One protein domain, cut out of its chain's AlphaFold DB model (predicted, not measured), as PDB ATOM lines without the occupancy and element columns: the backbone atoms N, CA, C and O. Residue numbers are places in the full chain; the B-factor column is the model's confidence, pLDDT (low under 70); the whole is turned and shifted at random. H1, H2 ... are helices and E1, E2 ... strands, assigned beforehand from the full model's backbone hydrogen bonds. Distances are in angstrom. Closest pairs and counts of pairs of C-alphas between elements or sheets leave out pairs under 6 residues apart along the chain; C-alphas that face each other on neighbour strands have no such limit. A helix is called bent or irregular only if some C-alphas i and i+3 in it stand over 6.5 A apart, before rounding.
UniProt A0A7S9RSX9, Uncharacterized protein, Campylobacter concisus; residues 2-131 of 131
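What this domain is: This is residues 2 to 131 of the 131 residues of an uncharacterized protein of Campylobacter concisus (UniProt A0A7S9RSX9). One long helix, H6, makes the spine of an elongated body; H4 runs beside part of it, H2 and H3 cross it, and H1 overlaps its last part, carrying the rod on beyond it with residues 2 to 9. A small strand hairpin, E1 and E2, sits by the middle of the spine, H7 is set crosswise to H1, and H5 is near the other end of the rod. The printed part has 130 residues, in the order H1 E1 E2 H2 H3 H4 H5 H6 H7, mostly helix, with an antiparallel sheet of order E1 - E2. It is compact, with a radius of gyration of the C-alphas of 16.1 A and spans of 58 by 27 by 20 A.

How they stand to each other: H1, residues 2 to 20, touches the hub H6, residues 92 to 119, with residues 10 to 18 alone, at a shallow tilt of 10 degrees, opposite ways; the closest C-alphas, of Lys 10 and Leu 119, are 6.1 A apart. E1, residues 23 to 27, and E2, residues 30 to 33, form an antiparallel hairpin, with N 24 and O 32 at 2.9 A and N 32 and O 24 at 2.8 A, within hydrogen-bond range. H2, residues 38 to 48, is about perpendicular to H6 at 80 degrees and touches it, Phe 41 and Leu 102 having the closest C-alphas, 6.4 A apart. H3, residues 59 to 64, touches H6 at 89 degrees, about perpendicular, closest at the C-alphas of Tyr 63 and Cys 110, 5.1 A. H4, residues 66 to 77, touches H6 at a shallow tilt of 14 degrees, opposite ways, closest at the C-alphas of Cys 77 and Ile 96, 6.1 A. H5, residues 83 to 88, and H7, residues 123 to 130, each only just touch H6, with 3 pairs of C-alphas within 8 A. H7 touches H1 at 87 degrees, about perpendicular, closest at the C-alphas of Lys 15 and Cys 130, 6.2 A. In H1, H3, H4, H5, H6 and H7 every O i to N i+4 pair is within hydrogen-bond range; in H2, 4 of 7 are.

Where its parts are: H1 begins at C-alpha 2 (9.658, 41.421, -2.531) and is 27.2 A long. H2 measures 14.6 A and is irregular, with C-alphas 40 and 43 7.6 A apart; H4 measures 16.5 A. H6 runs 40.7 A to C-alpha 119 (19.677, 30.084, 0.794). H7 ends at C-alpha 130 (28.917, 39.683, 6.383).

The domain as a whole: The C-alphas farthest apart, of Leu 2 and Asn 89, are 58.1 A apart. The printed part has no cut. No link is long. Residue 2 alone is under pLDDT 70.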
ATOM      1  N   LEU A   2       9.573  42.803  -3.054       62.22
ATOM      2  CA  LEU A   2       9.658  41.421  -2.531       62.22
ATOM      3  C   LEU A   2      11.090  40.845  -2.540       62.22
ATOM      4  O   LEU A   2      11.600  40.453  -1.501       62.22
ATOM      5  N   THR A   3      11.803  40.970  -3.663       71.38
ATOM      6  CA  THR A   3      13.202  40.511  -3.810       71.38
ATOM      7  C   THR A   3      14.185  41.129  -2.809       71.38
ATOM      8  O   THR A   3      15.160  40.495  -2.419       71.38
ATOM      9  N   SER A   4      13.939  42.367  -2.371       77.31
ATOM     10  CA  SER A   4      14.796  43.054  -1.398       77.31
ATOM     11  C   SER A   4      14.568  42.547   0.023       77.31
ATOM     12  O   SER A   4      15.518  42.487   0.801       77.31
ATOM     13  N   VAL A   5      13.323  42.206   0.366       83.12
ATOM     14  CA  VAL A   5      12.971  41.654   1.680       83.12
ATOM     15  C   VAL A   5      13.461  40.211   1.783       83.12
ATOM     16  O   VAL A   5      14.082  39.857   2.782       83.12
ATOM     17  N   ASP A   6      13.288  39.418   0.726       87.81
ATOM     18  CA  ASP A   6      13.770  38.034   0.675       87.81
ATOM     19  C   ASP A   6      15.294  37.967   0.820       87.81
ATOM     20  O   ASP A   6      15.818  37.199   1.626       87.81
ATOM     21  N   ASN A   7      16.023  38.833   0.106       88.88
ATOM     22  CA  ASN A   7      17.473  38.930   0.254       88.88
ATOM     23  C   ASN A   7      17.868  39.364   1.669       88.88
ATOM     24  O   ASN A   7      18.773  38.773   2.254       88.88
ATOM     25  N   PHE A   8      17.181  40.349   2.254       90.81
ATOM     26  CA  PHE A   8      17.446  40.769   3.629       90.81
ATOM     27  C   PHE A   8      17.295  39.612   4.630       90.81
ATOM     28  O   PHE A   8      18.160  39.433   5.489       90.81
ATOM     29  N   LEU A   9      16.241  38.801   4.504       94.50
ATOM     30  CA  LEU A   9      16.014  37.645   5.376       94.50
ATOM     31  C   LEU A   9      17.116  36.588   5.223       94.50
ATOM     32  O   LEU A   9      17.672  36.157   6.231       94.50
ATOM     33  N   LYS A  10      17.504  36.252   3.988       95.50
ATOM     34  CA  LYS A  10      18.610  35.319   3.712       95.50
ATOM     35  C   LYS A  10      19.931  35.792   4.318       95.50
ATOM     36  O   LYS A  10      20.623  35.021   4.975       95.50
ATOM     37  N   TYR A  11      20.267  37.074   4.153       95.06
ATOM     38  CA  TYR A  11      21.493  37.637   4.723       95.06
ATOM     39  C   TYR A  11      21.447  37.723   6.254       95.06
ATOM     40  O   TYR A  11      22.466  37.547   6.917       95.06
ATOM     41  N   ARG A  12      20.274  37.957   6.848       95.31
ATOM     42  CA  ARG A  12      20.107  37.876   8.304       95.31
ATOM     43  C   ARG A  12      20.341  36.452   8.807       95.31
ATOM     44  O   ARG A  12      20.995  36.266   9.831       95.31
ATOM     45  N   GLU A  13      19.814  35.466   8.094       97.31
ATOM     46  CA  GLU A  13      19.948  34.058   8.444       97.31
ATOM     47  C   GLU A  13      21.394  33.569   8.327       97.31
ATOM     48  O   GLU A  13      21.913  32.993   9.284       97.31
ATOM     49  N   ILE A  14      22.087  33.868   7.221       97.81
ATOM     50  CA  ILE A  14      23.493  33.475   7.063       97.81
ATOM     51  C   ILE A  14      24.399  34.179   8.085       97.81
ATOM     52  O   ILE A  14      25.285  33.541   8.639       97.81
ATOM     53  N   LYS A  15      24.140  35.449   8.440       96.88
ATOM     54  CA  LYS A  15      24.881  36.141   9.516       96.88
ATOM     55  C   LYS A  15      24.712  35.451  10.865       96.88
ATOM     56  O   LYS A  15      25.685  35.274  11.596       96.88
ATOM     57  N   LYS A  16      23.486  35.030  11.189       97.44
ATOM     58  CA  LYS A  16      23.227  34.242  12.397       97.44
ATOM     59  C   LYS A  16      23.965  32.903  12.347       97.44
ATOM     60  O   LYS A  16      24.611  32.549  13.326       97.44
ATOM     61  N   PHE A  17      23.925  32.209  11.211       98.06
ATOM     62  CA  PHE A  17      24.649  30.953  11.021       98.06
ATOM     63  C   PHE A  17      26.161  31.113  11.241       98.06
ATOM     64  O   PHE A  17      26.746  30.312  11.968       98.06
ATOM     65  N   LEU A  18      26.781  32.148  10.660       97.44
ATOM     66  CA  LEU A  18      28.208  32.451  10.833       97.44
ATOM     67  C   LEU A  18      28.552  32.671  12.312       97.44
ATOM     68  O   LEU A  18      29.474  32.040  12.827       97.44
ATOM     69  N   SER A  19      27.761  33.489  13.014       96.50
ATOM     70  CA  SER A  19      27.932  33.753  14.448       96.50
ATOM     71  C   SER A  19      27.781  32.486  15.296       96.50
ATOM     72  O   SER A  19      28.653  32.178  16.107       96.50
ATOM     73  N   ASP A  20      26.699  31.727  15.102       97.06
ATOM     74  CA  ASP A  20      26.412  30.508  15.869       97.06
ATOM     75  C   ASP A  20      27.502  29.438  15.641       97.06
ATOM     76  O   ASP A  20      27.834  28.669  16.544       97.06
ATOM     77  N   ASN A  21      28.124  29.431  14.456       96.81
ATOM     78  CA  ASN A  21      29.218  28.527  14.111       96.81
ATOM     79  C   ASN A  21      30.620  29.115  14.328       96.81
ATOM     80  O   ASN A  21      31.592  28.400  14.076       96.81
ATOM     81  N   ARG A  22      30.757  30.341  14.850       96.56
ATOM     82  CA  ARG A  22      32.049  31.026  15.058       96.56
ATOM     83  C   ARG A  22      32.919  31.045  13.796       96.56
ATOM     84  O   ARG A  22      34.093  30.684  13.859       96.56
ATOM     85  N   ILE A  23      32.316  31.389  12.665       97.31
ATOM     86  CA  ILE A  23      32.990  31.573  11.380       97.31
ATOM     87  C   ILE A  23      33.145  33.076  11.165       97.31
ATOM     88  O   ILE A  23      32.144  33.790  11.106       97.31
ATOM     89  N   ASP A  24      34.381  33.542  11.049       95.50
ATOM     90  CA  ASP A  24      34.706  34.955  10.870       95.50
ATOM     91  C   ASP A  24      35.783  35.106   9.796       95.50
ATOM     92  O   ASP A  24      36.923  34.693   9.992       95.50
ATOM     93  N   PHE A  25      35.434  35.677   8.642       94.25
ATOM     94  CA  PHE A  25      36.385  35.858   7.543       94.25
ATOM     95  C   PHE A  25      37.418  36.963   7.797       94.25
ATOM     96  O   PHE A  25      38.466  36.940   7.152       94.25
ATOM     97  N   ASN A  26      37.138  37.887   8.723       92.12
ATOM     98  CA  ASN A  26      37.968  39.052   9.047       92.12
ATOM     99  C   ASN A  26      38.411  39.040  10.524       92.12
ATOM    100  O   ASN A  26      38.654  40.092  11.121       92.12
ATOM    101  N   GLY A  27      38.520  37.849  11.115       89.44
ATOM    102  CA  GLY A  27      38.984  37.669  12.482       89.44
ATOM    103  C   GLY A  27      40.447  38.082  12.670       89.44
ATOM    104  O   GLY A  27      41.195  38.351  11.726       89.44
ATOM    105  N   PHE A  28      40.897  38.125  13.927       87.94
ATOM    106  CA  PHE A  28      42.309  38.367  14.223       87.94
ATOM    107  C   PHE A  28      43.171  37.266  13.588       87.94
ATOM    108  O   PHE A  28      42.949  36.093  13.874       87.94
ATOM    109  N   GLY A  29      44.132  37.648  12.739       88.44
ATOM    110  CA  GLY A  29      44.944  36.706  11.956       88.44
ATOM    111  C   GLY A  29      44.331  36.280  10.612       88.44
ATOM    112  O   GLY A  29      44.978  35.546   9.870       88.44
ATOM    113  N   GLY A  30      43.137  36.774  10.261       92.50
ATOM    114  CA  GLY A  30      42.451  36.493   9.000       92.50
ATOM    115  C   GLY A  30      41.224  35.603   9.183       92.50
ATOM    116  O   GLY A  30      40.396  35.833  10.063       92.50
ATOM    117  N   PHE A  31      41.075  34.602   8.315       95.00
ATOM    118  CA  PHE A  31      39.921  33.711   8.353       95.00
ATOM    119  C   PHE A  31      39.982  32.778   9.571       95.00
ATOM    120  O   PHE A  31      40.888  31.951   9.692       95.00
ATOM    121  N   ASN A  32      38.978  32.887  10.440       96.31
ATOM    122  CA  ASN A  32      38.868  32.139  11.679       96.31
ATOM    123  C   ASN A  32      37.647  31.217  11.691       96.31
ATOM    124  O   ASN A  32      36.542  31.584  11.283       96.31
ATOM    125  N   VAL A  33      37.835  30.030  12.264       97.38
ATOM    126  CA  VAL A  33      36.752  29.117  12.633       97.38
ATOM    127  C   VAL A  33      36.996  28.657  14.064       97.38
ATOM    128  O   VAL A  33      38.088  28.212  14.389       97.38
ATOM    129  N   ASN A  34      36.000  28.775  14.950       95.06
ATOM    130  CA  ASN A  34      36.168  28.504  16.390       95.06
ATOM    131  C   ASN A  34      37.250  29.355  17.081       95.06
ATOM    132  O   ASN A  34      37.806  28.929  18.087       95.06
ATOM    133  N   ASN A  35      37.501  30.574  16.594       94.31
ATOM    134  CA  ASN A  35      38.609  31.438  17.031       94.31
ATOM    135  C   ASN A  35      40.010  30.879  16.715       94.31
ATOM    136  O   ASN A  35      40.989  31.370  17.268       94.31
ATOM    137  N   LEU A  36      40.107  29.879  15.836       97.06
ATOM    138  CA  LEU A  36      41.367  29.359  15.314       97.06
ATOM    139  C   LEU A  36      41.623  29.961  13.935       97.06
ATOM    140  O   LEU A  36      40.727  29.930  13.087       97.06
ATOM    141  N   VAL A  37      42.834  30.471  13.710       97.25
ATOM    142  CA  VAL A  37      43.256  31.010  12.412       97.25
ATOM    143  C   VAL A  37      43.477  29.846  11.456       97.25
ATOM    144  O   VAL A  37      44.427  29.079  11.605       97.25
ATOM    145  N   VAL A  38      42.608  29.681  10.454       96.88
ATOM    146  CA  VAL A  38      42.599  28.442   9.654       96.88
ATOM    147  C   VAL A  38      43.901  28.235   8.877       96.88
ATOM    148  O   VAL A  38      44.319  27.098   8.665       96.88
ATOM    149  N   HIS A  39      44.588  29.316   8.495       95.62
ATOM    150  CA  HIS A  39      45.855  29.238   7.767       95.62
ATOM    151  C   HIS A  39      46.973  28.544   8.557       95.62
ATOM    152  O   HIS A  39      47.851  27.945   7.935       95.62
ATOM    153  N   GLU A  40      46.918  28.535   9.892       95.50
ATOM    154  CA  GLU A  40      47.883  27.811  10.732       95.50
ATOM    155  C   GLU A  40      47.795  26.288  10.531       95.50
ATOM    156  O   GLU A  40      48.780  25.576  10.710       95.50
ATOM    157  N   PHE A  41      46.655  25.788  10.048       97.06
ATOM    158  CA  PHE A  41      46.405  24.370   9.773       97.06
ATOM    159  C   PHE A  41      46.660  23.990   8.305       97.06
ATOM    160  O   PHE A  41      46.389  22.857   7.896       97.06
ATOM    161  N   GLY A  42      47.171  24.911   7.477       96.44
ATOM    162  CA  GLY A  42      47.332  24.701   6.033       96.44
ATOM    163  C   GLY A  42      48.218  23.502   5.678       96.44
ATOM    164  O   GLY A  42      47.917  22.753   4.749       96.44
ATOM    165  N   TYR A  43      49.274  23.257   6.457       95.75
ATOM    166  CA  TYR A  43      50.156  22.108   6.237       95.75
ATOM    167  C   TYR A  43      49.443  20.770   6.504       95.75
ATOM    168  O   TYR A  43      49.635  19.818   5.743       95.75
ATOM    169  N   LEU A  44      48.575  20.709   7.522       97.25
ATOM    170  CA  LEU A  44      47.754  19.532   7.799       97.25
ATOM    171  C   LEU A  44      46.725  19.325   6.695       97.25
ATOM    172  O   LEU A  44      46.623  18.213   6.183       97.25
ATOM    173  N   LEU A  45      46.030  20.387   6.265       98.19
ATOM    174  CA  LEU A  45      45.083  20.328   5.147       98.19
ATOM    175  C   LEU A  45      45.749  19.775   3.884       98.19
ATOM    176  O   LEU A  45      45.219  18.859   3.250       98.19
ATOM    177  N   ARG A  46      46.934  20.280   3.535       97.19
ATOM    178  CA  ARG A  46      47.698  19.794   2.383       97.19
ATOM    179  C   ARG A  46      48.060  18.320   2.522       97.19
ATOM    180  O   ARG A  46      47.949  17.571   1.552       97.19
ATOM    181  N   TYR A  47      48.458  17.889   3.715       97.19
ATOM    182  CA  TYR A  47      48.780  16.492   3.984       97.19
ATOM    183  C   TYR A  47      47.553  15.579   3.841       97.19
ATOM    184  O   TYR A  47      47.579  14.638   3.045       97.19
ATOM    185  N   VAL A  48      46.451  15.874   4.539       97.94
ATOM    186  CA  VAL A  48      45.251  15.019   4.522       97.94
ATOM    187  C   VAL A  48      44.476  15.107   3.210       97.94
ATOM    188  O   VAL A  48      43.751  14.178   2.867       97.94
ATOM    189  N   SER A  49      44.650  16.172   2.430       97.69
ATOM    190  CA  SER A  49      44.126  16.259   1.063       97.69
ATOM    191  C   SER A  49      45.053  15.630   0.018       97.69
ATOM    192  O   SER A  49      44.735  15.664  -1.168       97.69
ATOM    193  N   LYS A  50      46.210  15.078   0.419       95.81
ATOM    194  CA  LYS A  50      47.235  14.542  -0.495       95.81
ATOM    195  C   LYS A  50      47.677  15.562  -1.557       95.81
ATOM    196  O   LYS A  50      47.959  15.203  -2.696       95.81
ATOM    197  N   GLY A  51      47.713  16.840  -1.187       95.50
ATOM    198  CA  GLY A  51      48.062  17.950  -2.074       95.50
ATOM    199  C   GLY A  51      46.930  18.428  -2.987       95.50
ATOM    200  O   GLY A  51      47.137  19.371  -3.742       95.50
ATOM    201  N   HIS A  52      45.731  17.836  -2.924       95.88
ATOM    202  CA  HIS A  52      44.597  18.313  -3.719       95.88
ATOM    203  C   HIS A  52      44.151  19.701  -3.257       95.88
ATOM    204  O   HIS A  52      43.761  20.519  -4.085       95.88
ATOM    205  N   VAL A  53      44.231  19.997  -1.960       96.00
ATOM    206  CA  VAL A  53      43.896  21.307  -1.399       96.00
ATOM    207  C   VAL A  53      45.107  21.847  -0.655       96.00
ATOM    208  O   VAL A  53      45.520  21.291   0.357       96.00
ATOM    209  N   GLU A  54      45.693  22.926  -1.166       90.62
ATOM    210  CA  GLU A  54      46.927  23.481  -0.596       90.62
ATOM    211  C   GLU A  54      46.676  24.607   0.412       90.62
ATOM    212  O   GLU A  54      47.484  24.802   1.317       90.62
ATOM    213  N   VAL A  55      45.565  25.335   0.270       92.88
ATOM    214  CA  VAL A  55      45.218  26.510   1.082       92.88
ATOM    215  C   VAL A  55      43.713  26.569   1.351       92.88
ATOM    216  O   VAL A  55      42.925  25.923   0.661       92.88
ATOM    217  N   PHE A  56      43.314  27.377   2.335       94.88
ATOM    218  CA  PHE A  56      41.914  27.573   2.730       94.88
ATOM    219  C   PHE A  56      41.143  28.602   1.886       94.88
ATOM    220  O   PHE A  56      39.956  28.807   2.127       94.88
ATOM    221  N   ASP A  57      41.781  29.228   0.896       89.81
ATOM    222  CA  ASP A  57      41.148  30.270   0.074       89.81
ATOM    223  C   ASP A  57      40.046  29.719  -0.843       89.81
ATOM    224  O   ASP A  57      39.074  30.415  -1.131       89.81
ATOM    225  N   ASP A  58      40.170  28.457  -1.267       89.00
ATOM    226  CA  ASP A  58      39.188  27.763  -2.104       89.00
ATOM    227  C   ASP A  58      38.338  26.804  -1.257       89.00
ATOM    228  O   ASP A  58      38.511  25.579  -1.256       89.00
ATOM    229  N   ILE A  59      37.405  27.382  -0.497       93.88
ATOM    230  CA  ILE A  59      36.515  26.607   0.374       93.88
ATOM    231  C   ILE A  59      35.537  25.709  -0.399       93.88
ATOM    232  O   ILE A  59      35.060  24.709   0.138       93.88
ATOM    233  N   GLU A  60      35.269  26.008  -1.673       94.44
ATOM    234  CA  GLU A  60      34.491  25.120  -2.537       94.44
ATOM    235  C   GLU A  60      35.250  23.840  -2.869       94.44
ATOM    236  O   GLU A  60      34.655  22.761  -2.920       94.44
ATOM    237  N   LYS A  61      36.563  23.926  -3.092       96.12
ATOM    238  CA  LYS A  61      37.393  22.737  -3.288       96.12
ATOM    239  C   LYS A  61      37.453  21.882  -2.029       96.12
ATOM    240  O   LYS A  61      37.334  20.664  -2.129       96.12
ATOM    241  N   ILE A  62      37.541  22.506  -0.851       97.69
ATOM    242  CA  ILE A  62      37.407  21.800   0.434       97.69
ATOM    243  C   ILE A  62      36.074  21.048   0.494       97.69
ATOM    244  O   ILE A  62      36.055  19.870   0.840       97.69
ATOM    245  N   TYR A  63      34.972  21.704   0.122       98.19
ATOM    246  CA  TYR A  63      33.649  21.082   0.100       98.19
ATOM    247  C   TYR A  63      33.572  19.889  -0.866       98.19
ATOM    248  O   TYR A  63      33.056  18.835  -0.499       98.19
ATOM    249  N   LYS A  64      34.134  20.020  -2.074       97.69
ATOM    250  CA  LYS A  64      34.176  18.946  -3.087       97.69
ATOM    251  C   LYS A  64      34.984  17.731  -2.621       97.69
ATOM    252  O   LYS A  64      34.595  16.601  -2.890       97.69
ATOM    253  N   GLU A  65      36.077  17.959  -1.898       97.94
ATOM    254  CA  GLU A  65      37.003  16.918  -1.428       97.94
ATOM    255  C   GLU A  65      36.710  16.449   0.017       97.94
ATOM    256  O   GLU A  65      37.478  15.667   0.589       97.94
ATOM    257  N   LYS A  66      35.603  16.912   0.620       97.75
ATOM    258  CA  LYS A  66      35.234  16.716   2.037       97.75
ATOM    259  C   LYS A  66      35.394  15.273   2.503       97.75
ATOM    260  O   LYS A  66      36.073  15.025   3.496       97.75
ATOM    261  N   GLU A  67      34.793  14.323   1.792       98.12
ATOM    262  CA  GLU A  67      34.790  12.914   2.204       98.12
ATOM    263  C   GLU A  67      36.204  12.324   2.254       98.12
ATOM    264  O   GLU A  67      36.568  11.647   3.219       98.12
ATOM    265  N   MET A  68      37.045  12.637   1.260       98.44
ATOM    266  CA  MET A  68      38.442  12.199   1.243       98.44
ATOM    267  C   MET A  68      39.224  12.811   2.410       98.44
ATOM    268  O   MET A  68      39.937  12.091   3.111       98.44
ATOM    269  N   ILE A  69      39.086  14.121   2.626       98.56
ATOM    270  CA  ILE A  69      39.778  14.848   3.697       98.56
ATOM    271  C   ILE A  69      39.396  14.269   5.063       98.56
ATOM    272  O   ILE A  69      40.277  13.896   5.838       98.56
ATOM    273  N   LEU A  70      38.098  14.128   5.348       98.62
ATOM    274  CA  LEU A  70      37.613  13.598   6.625       98.62
ATOM    275  C   LEU A  70      38.034  12.139   6.844       98.62
ATOM    276  O   LEU A  70      38.400  11.769   7.962       98.62
ATOM    277  N   THR A  71      38.032  11.323   5.789       98.62
ATOM    278  CA  THR A  71      38.525   9.939   5.855       98.62
ATOM    279  C   THR A  71      40.009   9.898   6.205       98.62
ATOM    280  O   THR A  71      40.410   9.163   7.107       98.62
ATOM    281  N   ASN A  72      40.830  10.714   5.543       98.56
ATOM    282  CA  ASN A  72      42.268  10.752   5.798       98.56
ATOM    283  C   ASN A  72      42.594  11.297   7.193       98.56
ATOM    284  O   ASN A  72      43.491  10.764   7.838       98.56
ATOM    285  N   ILE A  73      41.836  12.278   7.690       98.50
ATOM    286  CA  ILE A  73      41.939  12.750   9.077       98.50
ATOM    287  C   ILE A  73      41.677  11.604  10.065       98.50
ATOM    288  O   ILE A  73      42.480  11.372  10.963       98.50
ATOM    289  N   ASN A  74      40.581  10.859   9.894       98.25
ATOM    290  CA  ASN A  74      40.257   9.750  10.797       98.25
ATOM    291  C   ASN A  74      41.339   8.660  10.772       98.25
ATOM    292  O   ASN A  74      41.707   8.136  11.821       98.25
ATOM    293  N   ASN A  75      41.861   8.344   9.583       98.19
ATOM    294  CA  ASN A  75      42.951   7.384   9.428       98.19
ATOM    295  C   ASN A  75      44.238   7.865  10.109       98.19
ATOM    296  O   ASN A  75      44.961   7.055  10.681       98.19
ATOM    297  N   GLU A  76      44.524   9.166  10.053       97.88
ATOM    298  CA  GLU A  76      45.685   9.760  10.712       97.88
ATOM    299  C   GLU A  76      45.564   9.692  12.237       97.88
ATOM    300  O   GLU A  76      46.481   9.206  12.892       97.88
ATOM    301  N   CYS A  77      44.410  10.073  12.796       97.25
ATOM    302  CA  CYS A  77      44.133   9.984  14.235       97.25
ATOM    303  C   CYS A  77      44.174   8.549  14.790       97.25
ATOM    304  O   CYS A  77      44.289   8.373  15.998       97.25
ATOM    305  N   ALA A  78      44.034   7.526  13.942       97.19
ATOM    306  CA  ALA A  78      44.076   6.124  14.355       97.19
ATOM    307  C   ALA A  78      45.503   5.547  14.429       97.19
ATOM    308  O   ALA A  78      45.677   4.386  14.809       97.19
ATOM    309  N   LYS A  79      46.529   6.312  14.033       96.94
ATOM    310  CA  LYS A  79      47.926   5.871  14.097       96.94
ATOM    311  C   LYS A  79      48.475   5.963  15.517       96.94
ATOM    312  O   LYS A  79      48.139   6.868  16.269       96.94
ATOM    313  N   ASN A  80      49.418   5.075  15.831       95.38
ATOM    314  CA  ASN A  80      50.193   5.155  17.076       95.38
ATOM    315  C   ASN A  80      51.132   6.372  17.107       95.38
ATOM    316  O   ASN A  80      51.453   6.856  18.183       95.38
ATOM    317  N   ILE A  81      51.607   6.804  15.935       95.12
ATOM    318  CA  ILE A  81      52.464   7.977  15.748       95.12
ATOM    319  C   ILE A  81      51.943   8.718  14.517       95.12
ATOM    320  O   ILE A  81      51.854   8.140  13.427       95.12
ATOM    321  N   LEU A  82      51.567   9.978  14.700       96.56
ATOM    322  CA  LEU A  82      51.085  10.860  13.650       96.56
ATOM    323  C   LEU A  82      52.258  11.441  12.864       96.56
ATOM    324  O   LEU A  82      53.359  11.661  13.364       96.56
ATOM    325  N   ARG A  83      51.984  11.781  11.611       93.56
ATOM    326  CA  ARG A  83      52.933  12.412  10.700       93.56
ATOM    327  C   ARG A  83      53.464  13.739  11.239       93.56
ATOM    328  O   ARG A  83      54.594  14.117  10.941       93.56
ATOM    329  N   GLU A  84      52.637  14.465  11.983       94.38
ATOM    330  CA  GLU A  84      53.029  15.718  12.622       94.38
ATOM    331  C   GLU A  84      54.063  15.484  13.730       94.38
ATOM    332  O   GLU A  84      55.050  16.214  13.793       94.38
ATOM    333  N   GLU A  85      53.906  14.422  14.530       94.75
ATOM    334  CA  GLU A  85      54.881  14.032  15.556       94.75
ATOM    335  C   GLU A  85      56.242  13.724  14.925       94.75
ATOM    336  O   GLU A  85      57.260  14.258  15.359       94.75
ATOM    337  N   GLU A  86      56.254  12.931  13.845       93.12
ATOM    338  CA  GLU A  86      57.487  12.561  13.135       93.12
ATOM    339  C   GLU A  86      58.244  13.771  12.572       93.12
ATOM    340  O   GLU A  86      59.474  13.788  12.571       93.12
ATOM    341  N   ASN A  87      57.519  14.766  12.047       92.19
ATOM    342  CA  ASN A  87      58.127  15.859  11.286       92.19
ATOM    343  C   ASN A  87      58.382  17.120  12.116       92.19
ATOM    344  O   ASN A  87      59.307  17.866  11.799       92.19
ATOM    345  N   LEU A  88      57.546  17.392  13.122       91.38
ATOM    346  CA  LEU A  88      57.571  18.635  13.900       91.38
ATOM    347  C   LEU A  88      57.931  18.415  15.373       91.38
ATOM    348  O   LEU A  88      58.062  19.392  16.107       91.38
ATOM    349  N   ASN A  89      58.127  17.162  15.802       90.06
ATOM    350  CA  ASN A  89      58.502  16.807  17.174       90.06
ATOM    351  C   ASN A  89      57.532  17.383  18.229       90.06
ATOM    352  O   ASN A  89      57.935  17.790  19.321       90.06
ATOM    353  N   VAL A  90      56.244  17.448  17.877       93.62
ATOM    354  CA  VAL A  90      55.145  17.780  18.791       93.62
ATOM    355  C   VAL A  90      54.719  16.541  19.576       93.62
ATOM    356  O   VAL A  90      54.984  15.413  19.164       93.62
ATOM    357  N   SER A  91      54.048  16.739  20.712       96.50
ATOM    358  CA  SER A  91      53.498  15.616  21.476       96.50
ATOM    359  C   SER A  91      52.337  14.943  20.732       96.50
ATOM    360  O   SER A  91      51.614  15.607  19.987       96.50
ATOM    361  N   HIS A  92      52.108  13.655  20.997       95.75
ATOM    362  CA  HIS A  92      50.965  12.911  20.457       95.75
ATOM    363  C   HIS A  92      49.623  13.594  20.743       95.75
ATOM    364  O   HIS A  92      48.792  13.748  19.853       95.75
ATOM    365  N   GLU A  93      49.425  14.060  21.979       96.81
ATOM    366  CA  GLU A  93      48.205  14.762  22.387       96.81
ATOM    367  C   GLU A  93      48.001  16.049  21.577       96.81
ATOM    368  O   GLU A  93      46.905  16.304  21.081       96.81
ATOM    369  N   THR A  94      49.071  16.824  21.377       96.75
ATOM    370  CA  THR A  94      49.041  18.035  20.549       96.75
ATOM    371  C   THR A  94      48.710  17.712  19.094       96.75
ATOM    372  O   THR A  94      47.830  18.352  18.528       96.75
ATOM    373  N   ALA A  95      49.354  16.703  18.503       97.50
ATOM    374  CA  ALA A  95      49.099  16.300  17.120       97.50
ATOM    375  C   ALA A  95      47.645  15.834  16.914       97.50
ATOM    376  O   ALA A  95      46.993  16.202  15.936       97.50
ATOM    377  N   ILE A  96      47.099  15.065  17.864       97.69
ATOM    378  CA  ILE A  96      45.688  14.661  17.849       97.69
ATOM    379  C   ILE A  96      44.774  15.884  17.958       97.69
ATOM    380  O   ILE A  96      43.833  15.994  17.171       97.69
ATOM    381  N   SER A  97      45.049  16.811  18.883       97.88
ATOM    382  CA  SER A  97      44.259  18.040  19.032       97.88
ATOM    383  C   SER A  97      44.250  18.849  17.738       97.88
ATOM    384  O   SER A  97      43.175  19.153  17.229       97.88
ATOM    385  N   ASN A  98      45.420  19.103  17.145       98.00
ATOM    386  CA  ASN A  98      45.547  19.863  15.901       98.00
ATOM    387  C   ASN A  98      44.762  19.213  14.748       98.00
ATOM    388  O   ASN A  98      44.094  19.894  13.966       98.00
ATOM    389  N   MET A  99      44.803  17.881  14.655       98.06
ATOM    390  CA  MET A  99      44.072  17.130  13.637       98.06
ATOM    391  C   MET A  99      42.548  17.182  13.845       98.06
ATOM    392  O   MET A  99      41.782  17.297  12.880       98.06
ATOM    393  N   LEU A 100      42.084  17.115  15.095       98.31
ATOM    394  CA  LEU A 100      40.664  17.243  15.436       98.31
ATOM    395  C   LEU A 100      40.155  18.677  15.251       98.31
ATOM    396  O   LEU A 100      39.027  18.864  14.786       98.31
ATOM    397  N   ASP A 101      40.987  19.675  15.531       98.56
ATOM    398  CA  ASP A 101      40.697  21.076  15.247       98.56
ATOM    399  C   ASP A 101      40.549  21.298  13.739       98.56
ATOM    400  O   ASP A 101      39.520  21.821  13.298       98.56
ATOM    401  N   LEU A 102      41.480  20.777  12.924       98.50
ATOM    402  CA  LEU A 102      41.334  20.767  11.465       98.50
ATOM    403  C   LEU A 102      40.015  20.106  11.043       98.50
ATOM    404  O   LEU A 102      39.278  20.663  10.228       98.50
ATOM    405  N   LYS A 103      39.672  18.943  11.608       98.56
ATOM    406  CA  LYS A 103      38.401  18.261  11.314       98.56
ATOM    407  C   LYS A 103      37.199  19.167  11.573       98.56
ATOM    408  O   LYS A 103      36.301  19.256  10.734       98.56
ATOM    409  N   GLY A 104      37.186  19.846  12.720       98.44
ATOM    410  CA  GLY A 104      36.138  20.792  13.094       98.44
ATOM    411  C   GLY A 104      36.041  21.973  12.127       98.44
ATOM    412  O   GLY A 104      34.933  22.343  11.727       98.44
ATOM    413  N   ILE A 105      37.184  22.518  11.702       98.44
ATOM    414  CA  ILE A 105      37.266  23.594  10.704       98.44
ATOM    415  C   ILE A 105      36.635  23.145   9.379       98.44
ATOM    416  O   ILE A 105      35.741  23.820   8.863       98.44
ATOM    417  N   ILE A 106      37.039  21.983   8.853       98.50
ATOM    418  CA  ILE A 106      36.548  21.453   7.569       98.50
ATOM    419  C   ILE A 106      35.038  21.226   7.598       98.50
ATOM    420  O   ILE A 106      34.340  21.628   6.666       98.50
ATOM    421  N   ILE A 107      34.514  20.634   8.676       98.56
ATOM    422  CA  ILE A 107      33.071  20.407   8.832       98.56
ATOM    423  C   ILE A 107      32.309  21.733   8.763       98.56
ATOM    424  O   ILE A 107      31.339  21.840   8.016       98.56
ATOM    425  N   LYS A 108      32.766  22.761   9.484       98.31
ATOM    426  CA  LYS A 108      32.097  24.068   9.522       98.31
ATOM    427  C   LYS A 108      32.162  24.816   8.197       98.31
ATOM    428  O   LYS A 108      31.163  25.409   7.796       98.31
ATOM    429  N   ILE A 109      33.294  24.745   7.498       97.62
ATOM    430  CA  ILE A 109      33.423  25.274   6.135       97.62
ATOM    431  C   ILE A 109      32.421  24.588   5.198       97.62
ATOM    432  O   ILE A 109      31.716  25.256   4.446       97.62
ATOM    433  N   CYS A 110      32.309  23.260   5.271       98.31
ATOM    434  CA  CYS A 110      31.365  22.522   4.437       98.31
ATOM    435  C   CYS A 110      29.911  22.888   4.757       98.31
ATOM    436  O   CYS A 110      29.130  23.136   3.843       98.31
ATOM    437  N   SER A 111      29.558  22.992   6.041       98.31
ATOM    438  CA  SER A 111      28.216  23.405   6.459       98.31
ATOM    439  C   SER A 111      27.881  24.841   6.051       98.31
ATOM    440  O   SER A 111      26.726  25.132   5.755       98.31
ATOM    441  N   LEU A 112      28.869  25.739   5.980       97.81
ATOM    442  CA  LEU A 112      28.676  27.067   5.401       97.81
ATOM    443  C   LEU A 112      28.290  26.979   3.918       97.81
ATOM    444  O   LEU A 112      27.329  27.628   3.512       97.81
ATOM    445  N   ILE A 113      29.014  26.194   3.114       98.06
ATOM    446  CA  ILE A 113      28.699  26.023   1.687       98.06
ATOM    447  C   ILE A 113      27.305  25.416   1.503       98.06
ATOM    448  O   ILE A 113      26.509  25.932   0.719       98.06
ATOM    449  N   GLU A 114      26.969  24.386   2.281       98.31
ATOM    450  CA  GLU A 114      25.627  23.789   2.306       98.31
ATOM    451  C   GLU A 114      24.555  24.846   2.626       98.31
ATOM    452  O   GLU A 114      23.543  24.930   1.925       98.31
ATOM    453  N   LYS A 115      24.799  25.717   3.617       98.12
ATOM    454  CA  LYS A 115      23.861  26.785   3.985       98.12
ATOM    455  C   LYS A 115      23.734  27.864   2.908       98.12
ATOM    456  O   LYS A 115      22.635  28.361   2.659       98.12
ATOM    457  N   CYS A 116      24.832  28.217   2.244       97.44
ATOM    458  CA  CYS A 116      24.814  29.111   1.088       97.44
ATOM    459  C   CYS A 116      23.954  28.530  -0.045       97.44
ATOM    460  O   CYS A 116      23.109  29.244  -0.583       97.44
ATOM    461  N   HIS A 117      24.094  27.237  -0.357       97.06
ATOM    462  CA  HIS A 117      23.257  26.566  -1.357       97.06
ATOM    463  C   HIS A 117      21.772  26.563  -0.970       97.06
ATOM    464  O   HIS A 117      20.933  26.912  -1.798       97.06
ATOM    465  N   GLU A 118      21.447  26.239   0.285       97.69
ATOM    466  CA  GLU A 118      20.072  26.258   0.808       97.69
ATOM    467  C   GLU A 118      19.412  27.636   0.633       97.69
ATOM    468  O   GLU A 118      18.265  27.745   0.200       97.69
ATOM    469  N   LEU A 119      20.159  28.708   0.916       96.56
ATOM    470  CA  LEU A 119      19.677  30.084   0.794       96.56
ATOM    471  C   LEU A 119      19.788  30.644  -0.634       96.56
ATOM    472  O   LEU A 119      19.329  31.765  -0.888       96.56
ATOM    473  N   ASN A 120      20.352  29.884  -1.576       96.00
ATOM    474  CA  ASN A 120      20.712  30.337  -2.919       96.00
ATOM    475  C   ASN A 120      21.565  31.625  -2.880       96.00
ATOM    476  O   ASN A 120      21.209  32.645  -3.475       96.00
ATOM    477  N   LEU A 121      22.645  31.587  -2.098       95.38
ATOM    478  CA  LEU A 121      23.647  32.640  -1.948       95.38
ATOM    479  C   LEU A 121      25.010  32.145  -2.447       95.38
ATOM    480  O   LEU A 121      25.362  30.982  -2.270       95.38
ATOM    481  N   ASN A 122      25.805  33.052  -3.015       94.00
ATOM    482  CA  ASN A 122      27.212  32.798  -3.310       94.00
ATOM    483  C   ASN A 122      28.054  33.091  -2.057       94.00
ATOM    484  O   ASN A 122      27.939  34.173  -1.477       94.00
ATOM    485  N   TYR A 123      28.918  32.159  -1.648       93.00
ATOM    486  CA  TYR A 123      29.754  32.339  -0.460       93.00
ATOM    487  C   TYR A 123      30.712  33.538  -0.579       93.00
ATOM    488  O   TYR A 123      31.015  34.159   0.436       93.00
ATOM    489  N   LEU A 124      31.165  33.888  -1.791       93.06
ATOM    490  CA  LEU A 124      32.015  35.061  -2.018       93.06
ATOM    491  C   LEU A 124      31.262  36.347  -1.665       93.06
ATOM    492  O   LEU A 124      31.791  37.192  -0.949       93.06
ATOM    493  N   GLU A 125      29.988  36.452  -2.054       92.81
ATOM    494  CA  GLU A 125      29.151  37.587  -1.647       92.81
ATOM    495  C   GLU A 125      28.890  37.596  -0.138       92.81
ATOM    496  O   GLU A 125      28.824  38.659   0.479       92.81
ATOM    497  N   VAL A 126      28.721  36.419   0.474       93.62
ATOM    498  CA  VAL A 126      28.558  36.300   1.930       93.62
ATOM    499  C   VAL A 126      29.807  36.812   2.641       93.62
ATOM    500  O   VAL A 126      29.670  37.617   3.561       93.62
ATOM    501  N   LYS A 127      31.000  36.408   2.186       92.50
ATOM    502  CA  LYS A 127      32.293  36.869   2.706       92.50
ATOM    503  C   LYS A 127      32.429  38.391   2.627       92.50
ATOM    504  O   LYS A 127      32.857  39.001   3.596       92.50
ATOM    505  N   GLU A 128      32.016  39.008   1.521       90.75
ATOM    506  CA  GLU A 128      32.086  40.465   1.337       90.75
ATOM    507  C   GLU A 128      31.047  41.255   2.154       90.75
ATOM    508  O   GLU A 128      31.307  42.385   2.553       90.75
ATOM    509  N   LYS A 129      29.843  40.705   2.375       87.88
ATOM    510  CA  LYS A 129      28.706  41.441   2.979       87.88
ATOM    511  C   LYS A 129      28.484  41.167   4.467       87.88
ATOM    512  O   LYS A 129      27.663  41.840   5.114       87.88
ATOM    513  N   CYS A 130      29.112  40.123   5.000       83.94
ATOM    514  CA  CYS A 130      28.917  39.683   6.383       83.94
ATOM    515  C   CYS A 130      30.126  39.912   7.286       83.94
ATOM    516  O   CYS A 130      29.983  39.688   8.488       83.94
ATOM    517  N   CYS A 131      31.236  40.394   6.733       70.00
ATOM    518  CA  CYS A 131      32.476  40.668   7.443       70.00
ATOM    519  C   CYS A 131      32.983  42.085   7.174       70.00
ATOM    520  O   CYS A 131      32.493  42.723   6.216       70.00
TER     521      CYS A 131